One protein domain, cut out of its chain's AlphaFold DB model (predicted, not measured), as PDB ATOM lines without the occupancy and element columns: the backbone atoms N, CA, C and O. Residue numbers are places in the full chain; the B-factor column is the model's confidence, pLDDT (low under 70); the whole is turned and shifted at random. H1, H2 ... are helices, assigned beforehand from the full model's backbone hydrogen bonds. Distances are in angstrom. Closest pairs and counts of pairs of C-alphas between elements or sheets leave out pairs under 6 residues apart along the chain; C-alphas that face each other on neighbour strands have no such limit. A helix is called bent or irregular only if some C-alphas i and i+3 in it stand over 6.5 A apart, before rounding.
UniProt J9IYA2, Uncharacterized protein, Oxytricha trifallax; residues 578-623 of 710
ATOM      1  N   ASP A 578     -19.030  18.679  10.493       95.38
ATOM      2  CA  ASP A 578     -19.166  19.164  11.867       95.38
ATOM      3  C   ASP A 578     -17.821  19.697  12.400       95.38
ATOM      4  O   ASP A 578     -17.774  20.747  13.047       95.38
ATOM      5  N   ARG A 579     -16.696  19.063  12.023       95.19
ATOM      6  CA  ARG A 579     -15.339  19.581  12.279       95.19
ATOM      7  C   ARG A 579     -15.094  20.921  11.572       95.19
ATOM      8  O   ARG A 579     -14.551  21.837  12.193       95.19
ATOM      9  N   ALA A 580     -15.527  21.067  10.318       92.25
ATOM     10  CA  ALA A 580     -15.431  22.329   9.583       92.25
ATOM     11  C   ALA A 580     -16.295  23.433  10.220       92.25
ATOM     12  O   ALA A 580     -15.809  24.544  10.431       92.25
ATOM     13  N   LEU A 581     -17.536  23.126  10.618       91.50
ATOM     14  CA  LEU A 581     -18.406  24.061  11.343       91.50
ATOM     15  C   LEU A 581     -17.804  24.484  12.692       91.50
ATOM     16  O   LEU A 581     -17.851  25.670  13.027       91.50
ATOM     17  N   LYS A 582     -17.194  23.555  13.444       94.25
ATOM     18  CA  LYS A 582     -16.493  23.870  14.702       94.25
ATOM     19  C   LYS A 582     -15.310  24.813  14.458       94.25
ATOM     20  O   LYS A 582     -15.195  25.800  15.177       94.25
ATOM     21  N   TYR A 583     -14.497  24.572  13.422       91.88
ATOM     22  CA  TYR A 583     -13.396  25.460  13.019       91.88
ATOM     23  C   TYR A 583     -13.883  26.865  12.625       91.88
ATOM     24  O   TYR A 583     -13.355  27.864  13.113       91.88
ATOM     25  N   TRP A 584     -14.913  26.960  11.777       93.00
ATOM     26  CA  TRP A 584     -15.450  28.252  11.338       93.00
ATOM     27  C   TRP A 584     -16.028  29.056  12.506       93.00
ATOM     28  O   TRP A 584     -15.731  30.245  12.621       93.00
ATOM     29  N   LYS A 585     -16.780  28.417  13.413       85.50
ATOM     30  CA  LYS A 585     -17.293  29.066  14.630       85.50
ATOM     31  C   LYS A 585     -16.171  29.535  15.567       85.50
ATOM     32  O   LYS A 585     -16.251  30.654  16.059       85.50
ATOM     33  N   SER A 586     -15.142  28.712  15.810       85.56
ATOM     34  CA  SER A 586     -14.137  28.977  16.856       85.56
ATOM     35  C   SER A 586     -12.908  29.774  16.414       85.56
ATOM     36  O   SER A 586     -12.273  30.393  17.269       85.56
ATOM     37  N   ARG A 587     -12.555  29.782  15.119       82.38
ATOM     38  CA  ARG A 587     -11.341  30.453  14.603       82.38
ATOM     39  C   ARG A 587     -11.571  31.473  13.491       82.38
ATOM     40  O   ARG A 587     -10.675  32.278  13.246       82.38
ATOM     41  N   VAL A 588     -12.713  31.443  12.799       81.62
ATOM     42  CA  VAL A 588     -13.002  32.396  11.712       81.62
ATOM     43  C   VAL A 588     -13.977  33.463  12.201       81.62
ATOM     44  O   VAL A 588     -13.624  34.635  12.271       81.62
ATOM     45  N   ILE A 589     -15.181  33.063  12.606       76.94
ATOM     46  CA  ILE A 589     -16.249  33.988  13.016       76.94
ATOM     47  C   ILE A 589     -15.853  34.773  14.278       76.94
ATOM     48  O   ILE A 589     -16.111  35.969  14.351       76.94
ATOM     49  N   SER A 590     -15.173  34.125  15.227       70.69
ATOM     50  CA  SER A 590     -14.642  34.724  16.461       70.69
ATOM     51  C   SER A 590     -13.557  35.786  16.250       70.69
ATOM     52  O   SER A 590     -13.485  36.729  17.029       70.69
ATOM     53  N   ASN A 591     -12.716  35.629  15.223       76.12
ATOM     54  CA  ASN A 591     -11.548  36.485  14.983       76.12
ATOM     55  C   ASN A 591     -11.806  37.577  13.932       76.12
ATOM     56  O   ASN A 591     -11.150  38.615  13.957       76.12
ATOM     57  N   PHE A 592     -12.736  37.351  12.995       80.00
ATOM     58  CA  PHE A 592     -13.081  38.316  11.939       80.00
ATOM     59  C   PHE A 592     -14.318  39.170  12.246       80.00
ATOM     60  O   PHE A 592     -14.519  40.195  11.590       80.00
ATOM     61  N   LEU A 593     -15.136  38.799  13.237       75.56
ATOM     62  CA  LEU A 593     -16.072  39.738  13.851       75.56
ATOM     63  C   LEU A 593     -15.375  40.412  15.042       75.56
ATOM     64  O   LEU A 593     -14.756  39.708  15.839       75.56
ATOM     65  N   PRO A 594     -15.485  41.742  15.218       79.94
ATOM     66  CA  PRO A 594     -15.075  42.360  16.473       79.94
ATOM     67  C   PRO A 594     -15.901  41.750  17.620       79.94
ATOM     68  O   PRO A 594     -17.084  41.458  17.401       79.94
ATOM     69  N   PRO A 595     -15.329  41.576  18.830       76.00
ATOM     70  CA  PRO A 595     -16.060  41.049  19.976       76.00
ATOM     71  C   PRO A 595     -17.390  41.781  20.153       76.00
ATOM     72  O   PRO A 595     -17.427  43.002  20.322       76.00
ATOM     73  N   ILE A 596     -18.493  41.040  20.051       76.25
ATOM     74  CA  ILE A 596     -19.827  41.617  20.189       76.25
ATOM     75  C   ILE A 596     -19.980  42.001  21.658       76.25
ATOM     76  O   ILE A 596     -20.121  41.113  22.495       76.25
ATOM     77  N   ASP A 597     -19.951  43.305  21.958       88.12
ATOM     78  CA  ASP A 597     -20.236  43.827  23.299       88.12
ATOM     79  C   ASP A 597     -21.472  43.116  23.857       88.12
ATOM     80  O   ASP A 597     -22.562  43.245  23.289       88.12
ATOM     81  N   PHE A 598     -21.319  42.388  24.965       85.31
ATOM     82  CA  PHE A 598     -22.409  41.597  25.542       85.31
ATOM     83  C   PHE A 598     -23.655  42.464  25.777       85.31
ATOM     84  O   PHE A 598     -24.741  42.087  25.348       85.31
ATOM     85  N   ARG A 599     -23.465  43.703  26.257       89.38
ATOM     86  CA  ARG A 599     -24.517  44.728  26.391       89.38
ATOM     87  C   ARG A 599     -25.251  45.060  25.085       89.38
ATOM     88  O   ARG A 599     -26.454  45.264  25.111       89.38
ATOM     89  N   LYS A 600     -24.571  45.105  23.931       88.44
ATOM     90  CA  LYS A 600     -25.228  45.338  22.624       88.44
ATOM     91  C   LYS A 600     -25.987  44.103  22.146       88.44
ATOM     92  O   LYS A 600     -26.993  44.242  21.458       88.44
ATOM     93  N   ARG A 601     -25.514  42.899  22.488       86.25
ATOM     94  CA  ARG A 601     -26.216  41.638  22.195       86.25
ATOM     95  C   ARG A 601     -27.483  41.505  23.039       86.25
ATOM     96  O   ARG A 601     -28.527  41.137  22.515       86.25
ATOM     97  N   GLU A 602     -27.380  41.850  24.313       92.25
ATOM     98  CA  GLU A 602     -28.465  41.928  25.288       92.25
ATOM     99  C   GLU A 602     -29.500  42.989  24.886       92.25
ATOM    100  O   GLU A 602     -30.671  42.661  24.722       92.25
ATOM    101  N   GLU A 603     -29.066  44.211  24.552       92.94
ATOM    102  CA  GLU A 603     -29.942  45.267  24.025       92.94
ATOM    103  C   GLU A 603     -30.628  44.852  22.708       92.94
ATOM    104  O   GLU A 603     -31.809  45.138  22.496       92.94
ATOM    105  N   LEU A 604     -29.926  44.150  21.806       93.06
ATOM    106  CA  LEU A 604     -30.526  43.609  20.583       93.06
ATOM    107  C   LEU A 604     -31.577  42.534  20.903       93.06
ATOM    108  O   LEU A 604     -32.658  42.558  20.316       93.06
ATOM    109  N   ASN A 605     -31.286  41.626  21.837       92.62
ATOM    110  CA  ASN A 605     -32.221  40.596  22.285       92.62
ATOM    111  C   ASN A 605     -33.462  41.224  22.940       92.62
ATOM    112  O   ASN A 605     -34.578  40.854  22.580       92.62
ATOM    113  N   GLU A 606     -33.295  42.227  23.805       95.38
ATOM    114  CA  GLU A 606     -34.392  43.033  24.352       95.38
ATOM    115  C   GLU A 606     -35.223  43.695  23.250       95.38
ATOM    116  O   GLU A 606     -36.451  43.632  23.281       95.38
ATOM    117  N   ARG A 607     -34.582  44.337  22.263       93.56
ATOM    118  CA  ARG A 607     -35.272  44.984  21.133       93.56
ATOM    119  C   ARG A 607     -36.051  43.962  20.302       93.56
ATOM    120  O   ARG A 607     -37.189  44.238  19.931       93.56
ATOM    121  N   ILE A 608     -35.486  42.779  20.053       93.06
ATOM    122  CA  ILE A 608     -36.161  41.664  19.367       93.06
ATOM    123  C   ILE A 608     -37.333  41.139  20.205       93.06
ATOM    124  O   ILE A 608     -38.400  40.880  19.651       93.06
ATOM    125  N   LEU A 609     -37.179  41.021  21.525       94.31
ATOM    126  CA  LEU A 609     -38.240  40.582  22.430       94.31
ATOM    127  C   LEU A 609     -39.380  41.612  22.485       94.31
ATOM    128  O   LEU A 609     -40.544  41.247  22.337       94.31
ATOM    129  N   LYS A 610     -39.059  42.904  22.599       94.62
ATOM    130  CA  LYS A 610     -40.016  44.022  22.552       94.62
ATOM    131  C   LYS A 610     -40.743  44.080  21.203       94.62
ATOM    132  O   LYS A 610     -41.963  44.215  21.182       94.62
ATOM    133  N   LEU A 611     -40.042  43.865  20.085       91.06
ATOM    134  CA  LEU A 611     -40.658  43.728  18.758       91.06
ATOM    135  C   LEU A 611     -41.562  42.491  18.657       91.06
ATOM    136  O   LEU A 611     -42.669  42.607  18.139       91.06
ATOM    137  N   LYS A 612     -41.160  41.331  19.197       88.56
ATOM    138  CA  LYS A 612     -42.023  40.136  19.272       88.56
ATOM    139  C   LYS A 612     -43.307  40.398  20.065       88.56
ATOM    140  O   LYS A 612     -44.354  39.929  19.644       88.56
ATOM    141  N   HIS A 613     -43.260  41.180  21.144       86.94
ATOM    142  CA  HIS A 613     -44.461  41.559  21.900       86.94
ATOM    143  C   HIS A 613     -45.325  42.615  21.178       86.94
ATOM    144  O   HIS A 613     -46.542  42.611  21.330       86.94
ATOM    145  N   GLN A 614     -44.734  43.491  20.358       86.75
ATOM    146  CA  GLN A 614     -45.473  44.482  19.551       86.75
ATOM    147  C   GLN A 614     -46.100  43.901  18.269       86.75
ATOM    148  O   GLN A 614     -47.129  44.403  17.811       86.75
ATOM    149  N   ILE A 615     -45.464  42.882  17.681       80.56
ATOM    150  CA  ILE A 615     -45.868  42.207  16.432       80.56
ATOM    151  C   ILE A 615     -46.648  40.911  16.719       80.56
ATOM    152  O   ILE A 615     -47.390  40.437  15.859       80.56
ATOM    153  N   GLY A 616     -46.521  40.359  17.931       70.12
ATOM    154  CA  GLY A 616     -47.342  39.258  18.428       70.12
ATOM    155  C   GLY A 616     -48.834  39.551  18.237       70.12
ATOM    156  O   GLY A 616     -49.239  40.718  18.246       70.12
ATOM    157  N   PRO A 617     -49.660  38.518  17.993       62.00
ATOM    158  CA  PRO A 617     -51.009  38.699  17.478       62.00
ATOM    159  C   PRO A 617     -51.875  39.485  18.467       62.00
ATOM    160  O   PRO A 617     -52.400  38.924  19.427       62.00
ATOM    161  N   LYS A 618     -52.053  40.790  18.198       59.19
ATOM    162  CA  LYS A 618     -53.039  41.642  18.876       59.19
ATOM    163  C   LYS A 618     -54.369  40.901  18.857       59.19
ATOM    164  O   LYS A 618     -54.885  40.615  17.775       59.19
ATOM    165  N   SER A 619     -54.862  40.540  20.039       55.25
ATOM    166  CA  SER A 619     -55.908  39.532  20.185       55.25
ATOM    167  C   SER A 619     -57.128  39.882  19.331       55.25
ATOM    168  O   SER A 619     -57.723  40.953  19.464       55.25
ATOM    169  N   LEU A 620     -57.502  38.966  18.427       55.34
ATOM    170  CA  LEU A 620     -58.597  39.166  17.462       55.34
ATOM    171  C   LEU A 620     -59.931  39.519  18.145       55.34
ATOM    172  O   LEU A 620     -60.756  40.214  17.557       55.34
ATOM    173  N   ILE A 621     -60.067  39.129  19.415       57.28
ATOM    174  CA  ILE A 621     -61.094  39.536  20.381       57.28
ATOM    175  C   ILE A 621     -61.396  41.047  20.297       57.28
ATOM    176  O   ILE A 621     -62.549  41.429  20.098       57.28
ATOM    177  N   VAL A 622     -60.373  41.911  20.350       56.00
ATOM    178  CA  VAL A 622     -60.555  43.379  20.319       56.00
ATOM    179  C   VAL A 622     -61.014  43.863  18.937       56.00
ATOM    180  O   VAL A 622     -61.771  44.826  18.823       56.00
ATOM    181  N   ARG A 623     -60.598  43.183  17.859       49.97
ATOM    182  CA  ARG A 623     -60.932  43.588  16.483       49.97
ATOM    183  C   ARG A 623     -62.369  43.241  16.083       49.97
ATOM    184  O   ARG A 623     -62.912  43.898  15.198       49.97
TER     185      ARG A 623
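This is residues 578 to 623 of the 710 residues of an uncharacterized protein of Oxytricha trifallax (UniProt J9IYA2). Two separate helices, H1 and H2, make an open L, with the link of residues 593 to 597 at its corner and a one-turn helix, H3, at the far end of the longer limb beyond residues 616 to 619. The limbs are held only along the chain: no helix touches another, and there is no packed core. The printed part has 46 residues with three named helices, H1, H2 and H3 in that order, and no named strand; the class is all helix. It is extended, with a radius of gyration of the C-alphas of 17.8 A, and flat in outline, spanning 51 by 26 by 11 A.

H1, residues 578 to 592, comes first, with the N-to-C direction (0.25, 0.96, 0.14). A tight link of 5 residues joins it to H2, residues 598 to 615, whose direction is (-0.96, -0.04, -0.26). H1 and H2 are apart, with no C-alpha of the one within 8 A of the other. A tight link of 4 residues leads on to H3, residues 620 to 623. H2 and H3 are apart, and H1 and H3 are apart too. In H2 every O i to N i+4 pair is within hydrogen-bond range, in H1 8 of 11 are, and H3 is too short for such a pair, but its one O i to N i+3 pair is within range.

H1 begins at C-alpha 578, at (-19.166, 19.164, 11.867), and measures 20.1 A from its first to its last C-alpha. It is not bent, but it is irregular, only just: C-alphas 586 and 589 are 6.7 A apart. H2 is the longest helix, with 18 residues and 25.2 A from first to last C-alpha; it begins at C-alpha 598, at (-22.409, 41.597, 25.542). H3 has 4 residues and ends at C-alpha 623, at (-60.932, 43.588, 16.483).

The two C-alphas farthest apart are those of Arg 579 and Val 622, 51.7 A, and those of the first and last printed residues, Asp 578 and Arg 623, are 48.6 A apart. Residues 578 to 623 stand free, with no C-alpha 8 or more residues away along the chain within 10 A. The printed part has no cut, and neither link is long. The mean pLDDT of the printed part is 82.1; residues 617 to 623 are under 70, and the mean over H3 is 55, against 90 over H2.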